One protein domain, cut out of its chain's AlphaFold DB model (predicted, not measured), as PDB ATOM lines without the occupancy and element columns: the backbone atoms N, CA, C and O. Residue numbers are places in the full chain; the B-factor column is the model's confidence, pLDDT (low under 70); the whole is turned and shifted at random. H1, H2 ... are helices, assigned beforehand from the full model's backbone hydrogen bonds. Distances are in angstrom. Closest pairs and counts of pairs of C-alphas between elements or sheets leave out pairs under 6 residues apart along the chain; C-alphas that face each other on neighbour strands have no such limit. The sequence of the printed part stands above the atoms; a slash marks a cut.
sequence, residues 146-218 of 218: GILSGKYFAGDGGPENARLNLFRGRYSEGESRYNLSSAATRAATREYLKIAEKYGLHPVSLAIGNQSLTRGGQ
ATOM      1  N   GLY A 146     -32.125-134.038  30.684       94.00
ATOM      2  CA  GLY A 146     -31.871-133.893  29.252       94.00
ATOM      3  C   GLY A 146     -30.495-134.388  28.809       94.00
ATOM      4  O   GLY A 146     -30.215-134.346  27.614       94.00
ATOM      5  N   ILE A 147     -29.653-134.876  29.720       94.75
ATOM      6  CA  ILE A 147     -28.308-135.379  29.414       94.75
ATOM      7  C   ILE A 147     -28.356-136.519  28.401       94.75
ATOM      8  O   ILE A 147     -27.651-136.478  27.395       94.75
ATOM      9  N   LEU A 148     -29.272-137.467  28.603       96.62
ATOM     10  CA  LEU A 148     -29.435-138.636  27.736       96.62
ATOM     11  C   LEU A 148     -30.005-138.309  26.345       96.62
ATOM     12  O   LEU A 148     -30.053-139.180  25.486       96.62
ATOM     13  N   SER A 149     -30.402-137.058  26.085       96.44
ATOM     14  CA  SER A 149     -30.711-136.623  24.714       96.44
ATOM     15  C   SER A 149     -29.460-136.346  23.875       96.44
ATOM     16  O   SER A 149     -29.577-136.136  22.675       96.44
ATOM     17  N   GLY A 150     -28.280-136.271  24.500       95.69
ATOM     18  CA  GLY A 150     -27.027-135.902  23.842       95.69
ATOM     19  C   GLY A 150     -26.847-134.400  23.607       95.69
ATOM     20  O   GLY A 150     -25.753-133.983  23.242       95.69
ATOM     21  N   LYS A 151     -27.858-133.560  23.879       95.19
ATOM     22  CA  LYS A 151     -27.826-132.127  23.530       95.19
ATOM     23  C   LYS A 151     -26.640-131.345  24.105       95.19
ATOM     24  O   LYS A 151     -26.191-130.408  23.469       95.19
ATOM     25  N   TYR A 152     -26.117-131.735  25.270       93.62
ATOM     26  CA  TYR A 152     -24.970-131.068  25.904       93.62
ATOM     27  C   TYR A 152     -23.601-131.589  25.427       93.62
ATOM     28  O   TYR A 152     -22.565-131.213  25.973       93.62
ATOM     29  N   PHE A 153     -23.587-132.513  24.461       92.31
ATOM     30  CA  PHE A 153     -22.375-133.109  23.890       92.31
ATOM     31  C   PHE A 153     -22.053-132.567  22.493       92.31
ATOM     32  O   PHE A 153     -21.078-133.017  21.888       92.31
ATOM     33  N   ALA A 154     -22.834-131.600  22.005       84.69
ATOM     34  CA  ALA A 154     -22.469-130.780  20.859       84.69
ATOM     35  C   ALA A 154     -21.187-129.977  21.155       84.69
ATOM     36  O   ALA A 154     -20.853-129.731  22.317       84.69
ATOM     37  N   GLY A 155     -20.449-129.592  20.109       83.06
ATOM     38  CA  GLY A 155     -19.154-128.910  20.248       83.06
ATOM     39  C   GLY A 155     -19.223-127.562  20.976       83.06
ATOM     40  O   GLY A 155     -18.244-127.151  21.587       83.06
ATOM     41  N   ASP A 156     -20.390-126.920  20.967       87.69
ATOM     42  CA  ASP A 156     -20.703-125.662  21.652       87.69
ATOM     43  C   ASP A 156     -21.273-125.854  23.075       87.69
ATOM     44  O   ASP A 156     -21.567-124.881  23.765       87.69
ATOM     45  N   GLY A 157     -21.424-127.099  23.544       85.38
ATOM     46  CA  GLY A 157     -22.036-127.410  24.841       85.38
ATOM     47  C   GLY A 157     -23.571-127.428  24.838       85.38
ATOM     48  O   GLY A 157     -24.184-127.596  25.900       85.38
ATOM     49  N   GLY A 158     -24.199-127.322  23.665       91.25
ATOM     50  CA  GLY A 158     -25.645-127.411  23.486       91.25
ATOM     51  C   GLY A 158     -26.398-126.085  23.642       91.25
ATOM     52  O   GLY A 158     -25.810-125.063  23.985       91.25
ATOM     53  N   PRO A 159     -27.732-126.093  23.441       93.19
ATOM     54  CA  PRO A 159     -28.536-124.869  23.390       93.19
ATOM     55  C   PRO A 159     -28.465-124.035  24.676       93.19
ATOM     56  O   PRO A 159     -28.557-124.584  25.777       93.19
ATOM     57  N   GLU A 160     -28.395-122.706  24.560       91.81
ATOM     58  CA  GLU A 160     -28.355-121.792  25.717       91.81
ATOM     59  C   GLU A 160     -29.602-121.912  26.606       91.81
ATOM     60  O   GLU A 160     -29.515-121.895  27.834       91.81
ATOM     61  N   ASN A 161     -30.769-122.125  25.992       92.62
ATOM     62  CA  ASN A 161     -32.037-122.321  26.695       92.62
ATOM     63  C   ASN A 161     -32.227-123.747  27.253       92.62
ATOM     64  O   ASN A 161     -33.285-124.062  27.803       92.62
ATOM     65  N   ALA A 162     -31.236-124.636  27.119       91.56
ATOM     66  CA  ALA A 162     -31.293-125.954  27.735       91.56
ATOM     67  C   ALA A 162     -31.215-125.839  29.267       91.56
ATOM     68  O   ALA A 162     -30.505-124.995  29.808       91.56
ATOM     69  N   ARG A 163     -31.921-126.725  29.985       90.25
ATOM     70  CA  ARG A 163     -32.109-126.642  31.448       90.25
ATOM     71  C   ARG A 163     -30.803-126.428  32.227       90.25
ATOM     72  O   ARG A 163     -30.760-125.548  33.078       90.25
ATOM     73  N   LEU A 164     -29.764-127.219  31.945       87.62
ATOM     74  CA  LEU A 164     -28.480-127.131  32.660       87.62
ATOM     75  C   LEU A 164     -27.626-125.920  32.248       87.62
ATOM     76  O   LEU A 164     -26.688-125.570  32.956       87.62
ATOM     77  N   ASN A 165     -27.948-125.269  31.128       88.69
ATOM     78  CA  ASN A 165     -27.293-124.032  30.704       88.69
ATOM     79  C   ASN A 165     -28.001-122.813  31.311       88.69
ATOM     80  O   ASN A 165     -27.348-121.980  31.932       88.69
ATOM     81  N   LEU A 166     -29.336-122.768  31.246       89.94
ATOM     82  CA  LEU A 166     -30.149-121.666  31.772       89.94
ATOM     83  C   LEU A 166     -30.087-121.534  33.303       89.94
ATOM     84  O   LEU A 166     -30.130-120.431  33.845       89.94
ATOM     85  N   PHE A 167     -30.002-122.660  34.012       85.25
ATOM     86  CA  PHE A 167     -30.062-122.704  35.475       85.25
ATOM     87  C   PHE A 167     -28.776-123.229  36.116       85.25
ATOM     88  O   PHE A 167     -28.811-123.731  37.241       85.25
ATOM     89  N   ARG A 168     -27.646-123.123  35.409       79.38
ATOM     90  CA  ARG A 168     -26.337-123.571  35.892       79.38
ATOM     91  C   ARG A 168     -26.051-123.023  37.292       79.38
ATOM     92  O   ARG A 168     -26.151-121.816  37.513       79.38
ATOM     93  N   GLY A 169     -25.716-123.904  38.233       74.50
ATOM     94  CA  GLY A 169     -25.412-123.534  39.620       74.50
ATOM     95  C   GLY A 169     -26.622-123.091  40.453       74.50
ATOM     96  O   GLY A 169     -26.456-122.704  41.605       74.50
ATOM     97  N   ARG A 170     -27.844-123.147  39.902       72.81
ATOM     98  CA  ARG A 170     -29.103-122.896  40.633       72.81
ATOM     99  C   ARG A 170     -29.823-124.182  41.044       72.81
ATOM    100  O   ARG A 170     -30.810-124.105  41.770       72.81
ATOM    101  N   TYR A 171     -29.353-125.339  40.573       66.44
ATOM    102  CA  TYR A 171     -29.890-126.663  40.890       66.44
ATOM    103  C   TYR A 171     -28.813-127.553  41.508       66.44
ATOM    104  O   TYR A 171     -28.515-128.614  40.963       66.44
ATOM    105  N   SER A 172     -28.233-127.140  42.635       64.56
ATOM    106  CA  SER A 172     -27.215-127.928  43.348       64.56
ATOM    107  C   SER A 172     -27.617-129.398  43.530       64.56
ATOM    108  O   SER A 172     -26.802-130.292  43.354       64.56
ATOM    109  N   GLU A 173     -28.897-129.643  43.792       62.47
ATOM    110  CA  GLU A 173     -29.506-130.936  44.091       62.47
ATOM    111  C   GLU A 173     -29.778-131.804  42.848       62.47
ATOM    112  O   GLU A 173     -29.785-133.036  42.900       62.47
ATOM    113  N   GLY A 174     -30.057-131.163  41.709       60.34
ATOM    114  CA  GLY A 174     -30.204-131.851  40.426       60.34
ATOM    115  C   GLY A 174     -28.843-132.161  39.806       60.34
ATOM    116  O   GLY A 174     -28.622-133.256  39.286       60.34
ATOM    117  N   GLU A 175     -27.919-131.207  39.915       65.62
ATOM    118  CA  GLU A 175     -26.537-131.321  39.456       65.62
ATOM    119  C   GLU A 175     -25.737-132.323  40.294       65.62
ATOM    120  O   GLU A 175     -24.884-133.009  39.739       65.62
ATOM    121  N   SER A 176     -26.034-132.494  41.585       70.75
ATOM    122  CA  SER A 176     -25.372-133.505  42.419       70.75
ATOM    123  C   SER A 176     -25.703-134.936  41.980       70.75
ATOM    124  O   SER A 176     -24.817-135.788  41.953       70.75
ATOM    125  N   ARG A 177     -26.947-135.205  41.552       78.19
ATOM    126  CA  ARG A 177     -27.339-136.520  41.011       78.19
ATOM    127  C   ARG A 177     -26.854-136.735  39.578       78.19
ATOM    128  O   ARG A 177     -26.424-137.831  39.233       78.19
ATOM    129  N   TYR A 178     -26.963-135.711  38.734       82.25
ATOM    130  CA  TYR A 178     -26.639-135.780  37.310       82.25
ATOM    131  C   TYR A 178     -25.524-134.799  36.964       82.25
ATOM    132  O   TYR A 178     -25.709-133.847  36.202       82.25
ATOM    133  N   ASN A 179     -24.352-135.036  37.545       81.69
ATOM    134  CA  ASN A 179     -23.239-134.117  37.413       81.69
ATOM    135  C   ASN A 179     -22.633-134.193  36.005       81.69
ATOM    136  O   ASN A 179     -21.851-135.091  35.694       81.69
ATOM    137  N   LEU A 180     -22.939-133.206  35.159       82.06
ATOM    138  CA  LEU A 180     -22.417-133.129  33.793       82.06
ATOM    139  C   LEU A 180     -20.891-132.956  33.727       82.06
ATOM    140  O   LEU A 180     -20.291-133.247  32.689       82.06
ATOM    141  N   SER A 181     -20.263-132.492  34.812       84.00
ATOM    142  CA  SER A 181     -18.801-132.420  34.937       84.00
ATOM    143  C   SER A 181     -18.168-133.759  35.338       84.00
ATOM    144  O   SER A 181     -16.969-133.945  35.144       84.00
ATOM    145  N   SER A 182     -18.956-134.725  35.827       88.94
ATOM    146  CA  SER A 182     -18.465-136.062  36.175       88.94
ATOM    147  C   SER A 182     -18.002-136.817  34.931       88.94
ATOM    148  O   SER A 182     -18.771-137.042  33.989       88.94
ATOM    149  N   ALA A 183     -16.748-137.273  34.953       91.38
ATOM    150  CA  ALA A 183     -16.173-138.086  33.886       91.38
ATOM    151  C   ALA A 183     -16.980-139.375  33.653       91.38
ATOM    152  O   ALA A 183     -17.240-139.724  32.504       91.38
ATOM    153  N   ALA A 184     -17.451-140.022  34.726       92.12
ATOM    154  CA  ALA A 184     -18.266-141.233  34.645       92.12
ATOM    155  C   ALA A 184     -19.616-140.972  33.957       92.12
ATOM    156  O   ALA A 184     -19.981-141.688  33.027       92.12
ATOM    157  N   THR A 185     -20.319-139.899  34.342       92.12
ATOM    158  CA  THR A 185     -21.600-139.519  33.717       92.12
ATOM    159  C   THR A 185     -21.425-139.228  32.228       92.12
ATOM    160  O   THR A 185     -22.215-139.686  31.397       92.12
ATOM    161  N   ARG A 186     -20.363-138.497  31.862       93.88
ATOM    162  CA  ARG A 186     -20.045-138.184  30.462       93.88
ATOM    163  C   ARG A 186     -19.691-139.436  29.664       93.88
ATOM    164  O   ARG A 186     -20.194-139.586  28.555       93.88
ATOM    165  N   ALA A 187     -18.853-140.314  30.216       95.81
ATOM    166  CA  ALA A 187     -18.450-141.560  29.572       95.81
ATOM    167  C   ALA A 187     -19.662-142.466  29.323       95.81
ATOM    168  O   ALA A 187     -19.924-142.821  28.178       95.81
ATOM    169  N   ALA A 188     -20.465-142.731  30.358       96.12
ATOM    170  CA  ALA A 188     -21.678-143.537  30.241       96.12
ATOM    171  C   ALA A 188     -22.652-142.958  29.206       96.12
ATOM    172  O   ALA A 188     -23.146-143.678  28.342       96.12
ATOM    173  N   THR A 189     -22.878-141.638  29.226       96.56
ATOM    174  CA  THR A 189     -23.758-140.991  28.242       96.56
ATOM    175  C   THR A 189     -23.243-141.184  26.818       96.56
ATOM    176  O   THR A 189     -24.028-141.543  25.947       96.56
ATOM    177  N   ARG A 190     -21.939-141.000  26.566       96.75
ATOM    178  CA  ARG A 190     -21.358-141.221  25.231       96.75
ATOM    179  C   ARG A 190     -21.548-142.659  24.755       96.75
ATOM    180  O   ARG A 190     -21.874-142.847  23.587       96.75
ATOM    181  N   GLU A 191     -21.399-143.648  25.632       97.94
ATOM    182  CA  GLU A 191     -21.661-145.046  25.272       97.94
ATOM    183  C   GLU A 191     -23.137-145.282  24.921       97.94
ATOM    184  O   GLU A 191     -23.428-145.923  23.914       97.94
ATOM    185  N   TYR A 192     -24.084-144.684  25.651       97.62
ATOM    186  CA  TYR A 192     -25.501-144.754  25.271       97.62
ATOM    187  C   TYR A 192     -25.802-144.064  23.935       97.62
ATOM    188  O   TYR A 192     -26.608-144.578  23.162       97.62
ATOM    189  N   LEU A 193     -25.138-142.947  23.620       97.44
ATOM    190  CA  LEU A 193     -25.274-142.298  22.310       97.44
ATOM    191  C   LEU A 193     -24.752-143.195  21.178       97.44
ATOM    192  O   LEU A 193     -25.425-143.319  20.159       97.44
ATOM    193  N   LYS A 194     -23.618-143.880  21.376       98.06
ATOM    194  CA  LYS A 194     -23.093-144.862  20.409       98.06
ATOM    195  C   LYS A 194     -24.036-146.050  20.221       98.06
ATOM    196  O   LYS A 194     -24.207-146.523  19.104       98.06
ATOM    197  N   ILE A 195     -24.657-146.541  21.298       97.69
ATOM    198  CA  ILE A 195     -25.672-147.603  21.213       97.69
ATOM    199  C   ILE A 195     -26.870-147.116  20.391       97.69
ATOM    200  O   ILE A 195     -27.330-147.839  19.511       97.69
ATOM    201  N   ALA A 196     -27.353-145.898  20.649       97.56
ATOM    202  CA  ALA A 196     -28.459-145.314  19.898       97.56
ATOM    203  C   ALA A 196     -28.124-145.220  18.399       97.56
ATOM    204  O   ALA A 196     -28.895-145.703  17.574       97.56
ATOM    205  N   GLU A 197     -26.939-144.705  18.060       97.75
ATOM    206  CA  GLU A 197     -26.439-144.621  16.683       97.75
ATOM    207  C   GLU A 197     -26.328-146.001  16.019       97.75
ATOM    208  O   GLU A 197     -26.880-146.206  14.939       97.75
ATOM    209  N   LYS A 198     -25.699-146.976  16.693       98.12
ATOM    210  CA  LYS A 198     -25.521-148.348  16.190       98.12
ATOM    211  C   LYS A 198     -26.840-148.997  15.765       98.12
ATOM    212  O   LYS A 198     -26.860-149.748  14.794       98.12
ATOM    213  N   TYR A 199     -27.917-148.748  16.507       97.44
ATOM    214  CA  TYR A 199     -29.231-149.341  16.251       97.44
ATOM    215  C   TYR A 199     -30.206-148.391  15.536       97.44
ATOM    216  O   TYR A 199     -31.387-148.712  15.430       97.44
ATOM    217  N   GLY A 200     -29.748-147.230  15.051       97.38
ATOM    218  CA  GLY A 200     -30.602-146.263  14.351       97.38
ATOM    219  C   GLY A 200     -31.724-145.673  15.216       97.38
ATOM    220  O   GLY A 200     -32.771-145.291  14.699       97.38
ATOM    221  N   LEU A 201     -31.535-145.617  16.538       97.25
ATOM    222  CA  LEU A 201     -32.499-145.069  17.490       97.25
ATOM    223  C   LEU A 201     -32.184-143.605  17.800       97.25
ATOM    224  O   LEU A 201     -31.030-143.219  17.973       97.25
ATOM    225  N   HIS A 202     -33.221-142.791  17.992       97.06
ATOM    226  CA  HIS A 202     -33.026-141.479  18.601       97.06
ATOM    227  C   HIS A 202     -32.628-141.653  20.087       97.06
ATOM    228  O   HIS A 202     -33.281-142.435  20.788       97.06
ATOM    229  N   PRO A 203     -31.632-140.918  20.629       97.06
ATOM    230  CA  PRO A 203     -31.175-141.083  22.018       97.06
ATOM    231  C   PRO A 203     -32.284-140.982  23.073       97.06
ATOM    232  O   PRO A 203     -32.317-141.739  24.041       97.06
ATOM    233  N   VAL A 204     -33.245-140.080  22.853       97.06
ATOM    234  CA  VAL A 204     -34.433-139.939  23.715       97.06
ATOM    235  C   VAL A 204     -35.283-141.211  23.715       97.06
ATOM    236  O   VAL A 204     -35.727-141.636  24.779       97.06
ATOM    237  N   SER A 205     -35.476-141.840  22.553       96.75
ATOM    238  CA  SER A 205     -36.244-143.081  22.437       96.75
ATOM    239  C   SER A 205     -35.539-144.236  23.143       96.75
ATOM    240  O   SER A 205     -36.195-144.979  23.866       96.75
ATOM    241  N   LEU A 206     -34.210-144.345  23.018       96.50
ATOM    242  CA  LEU A 206     -33.423-145.331  23.768       96.50
ATOM    243  C   LEU A 206     -33.582-145.136  25.287       96.50
ATOM    244  O   LEU A 206     -33.852-146.086  26.020       96.50
ATOM    245  N   ALA A 207     -33.449-143.896  25.764       95.75
ATOM    246  CA  ALA A 207     -33.510-143.579  27.188       95.75
ATOM    247  C   ALA A 207     -34.898-143.809  27.810       95.75
ATOM    248  O   ALA A 207     -34.993-144.295  28.938       95.75
ATOM    249  N   ILE A 208     -35.971-143.473  27.087       93.94
ATOM    250  CA  ILE A 208     -37.348-143.690  27.556       93.94
ATOM    251  C   ILE A 208     -37.757-145.159  27.396       93.94
ATOM    252  O   ILE A 208     -38.373-145.712  28.301       93.94
ATOM    253  N   GLY A 209     -37.373-145.826  26.304       89.62
ATOM    254  CA  GLY A 209     -37.700-147.236  26.064       89.62
ATOM    255  C   GLY A 209     -37.119-148.189  27.115       89.62
ATOM    256  O   GLY A 209     -37.748-149.188  27.457       89.62
ATOM    257  N   ASN A 210     -35.973-147.842  27.712       80.56
ATOM    258  CA  ASN A 210     -35.379-148.611  28.811       80.56
ATOM    259  C   ASN A 210     -36.294-148.731  30.047       80.56
ATOM    260  O   ASN A 210     -36.151-149.663  30.831       80.56
ATOM    261  N   GLN A 211     -37.247-147.815  30.223       71.56
ATOM    262  CA  GLN A 211     -38.186-147.823  31.351       71.56
ATOM    263  C   GLN A 211     -39.192-148.979  31.266       71.56
ATOM    264  O   GLN A 211     -39.701-149.432  32.283       71.56
ATOM    265  N   SER A 212     -39.494-149.457  30.056       59.03
ATOM    266  CA  SER A 212     -40.472-150.527  29.825       59.03
ATOM    267  C   SER A 212     -39.881-151.928  30.002       59.03
ATOM    268  O   SER A 212     -40.630-152.882  30.191       59.03
ATOM    269  N   LEU A 213     -38.549-152.057  29.973       50.31
ATOM    270  CA  LEU A 213     -37.838-153.337  30.070       50.31
ATOM    271  C   LEU A 213     -37.759-153.890  31.501       50.31
ATOM    272  O   LEU A 213     -37.374-155.040  31.685       50.31
ATOM    273  N   THR A 214     -38.161-153.116  32.511       50.34
ATOM    274  CA  THR A 214     -38.319-153.600  33.893       50.34
ATOM    275  C   THR A 214     -39.621-154.378  34.109       50.34
ATOM    276  O   THR A 214     -39.826-154.940  35.181       50.34
ATOM    277  N   ARG A 215     -40.491-154.485  33.091       45.09
ATOM    278  CA  ARG A 215     -41.616-155.432  33.088       45.09
ATOM    279  C   ARG A 215     -41.153-156.811  32.620       45.09
ATOM    280  O   ARG A 215     -41.412-157.219  31.492       45.09
ATOM    281  N   GLY A 216     -40.475-157.531  33.507       37.69
ATOM    282  CA  GLY A 216     -40.359-158.982  33.413       37.69
ATOM    283  C   GLY A 216     -41.565-159.647  34.078       37.69
ATOM    284  O   GLY A 216     -41.646-159.634  35.299       37.69
ATOM    285  N   GLY A 217     -42.472-160.207  33.269       33.56
ATOM    286  CA  GLY A 217     -43.399-161.289  33.638       33.56
ATOM    287  C   GLY A 217     -44.565-160.952  34.577       33.56
ATOM    288  O   GLY A 217     -44.394-160.859  35.789       33.56
ATOM    289  N   GLN A 218     -45.774-160.879  34.014       32.72
ATOM    290  CA  GLN A 218     -46.913-161.592  34.608       32.72
ATOM    291  C   GLN A 218     -46.996-162.963  33.946       32.72
ATOM    292  O   GLN A 218     -46.684-163.019  32.733       32.72
TER     293      GLN A 218
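AT A GLANCE: This is residues 146 to 218 of the 218 residues of the protein "Aldo_ket_red domain-containing protein" of Beta vulgaris subsp. vulgaris (UniProt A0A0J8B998). A long helix, H4, and a shorter one, H5, meet as a corner, with the very short helix H1 packed on both of them close to the middle of the whole. On the other side of H1, a loop-rich part with the short helices H2 and H3 reaches away from this corner, and at the opposite end residues 209 to 218 stick out as a free tail. The printed part has 73 residues with five named helices, in the order H1, H2, H3, H4, H5, and no named strand; the class is all helix, with 37 of the 73 residues in the named helices. The whole is only just loose, close to compact, with a radius of gyration of the C-alphas of 13.9 A, and is elongated, spanning 43 by 27 by 22 A.

IN THESE COORDINATES: H1 is residues 146 to 149, and its first C-alpha, that of Gly 146, is at (-31.871, -133.893, 29.252). Residues 150 to 162 belong to no named element. H2 is residues 163 to 166, and H3 is residues 172 to 177, 8.9 A from first to last C-alpha. H4, the longest helix, is residues 183 to 198 and 22.5 A long, beginning with C-alpha 183 at (-16.173, -138.086, 33.886). H5 is residues 203 to 209, 9.8 A long, ending with C-alpha 209 at (-37.700, -147.236, 26.064).

HOW THE PARTS SIT: H1 touches H4, which meets it with residues 189 to 193 alone; the closest C-alphas, those of Leu 148 and Thr 189, are 6.2 A apart. H1 also touches H5, with the C-alphas of Ser 149 and Val 204 closest at 5.1 A. H4 touches H5 with residues 192 to 197 alone, closest at the C-alphas of Ala 196 and Pro 203, 5.5 A apart, and their lines are about perpendicular at 87 degrees. H1 and H2 are close but not clearly touching, with the C-alphas of Gly 146 and Arg 163 7.6 A apart. H3 touches no helix; it is only just apart from H2, at a closest distance of 8.2 A between C-alphas. In H4 and H5 every O i to N i+4 pair is within hydrogen-bond range, in H3 1 of 2 is, and H1 and H2 are too short for such a pair.

THE WHOLE: The C-alphas farthest apart, those of Asp 156 and Gln 218, are 46.3 A from each other. Without residues 209 to 218, which stand free, the body spans 36 by 22 by 22 A. The link from H1 to H2 is long, and the other three are tight. The printed part has no cut. The mean pLDDT of the printed part is 84.5, and residues 171 to 175 and 212 to 218 are under 70.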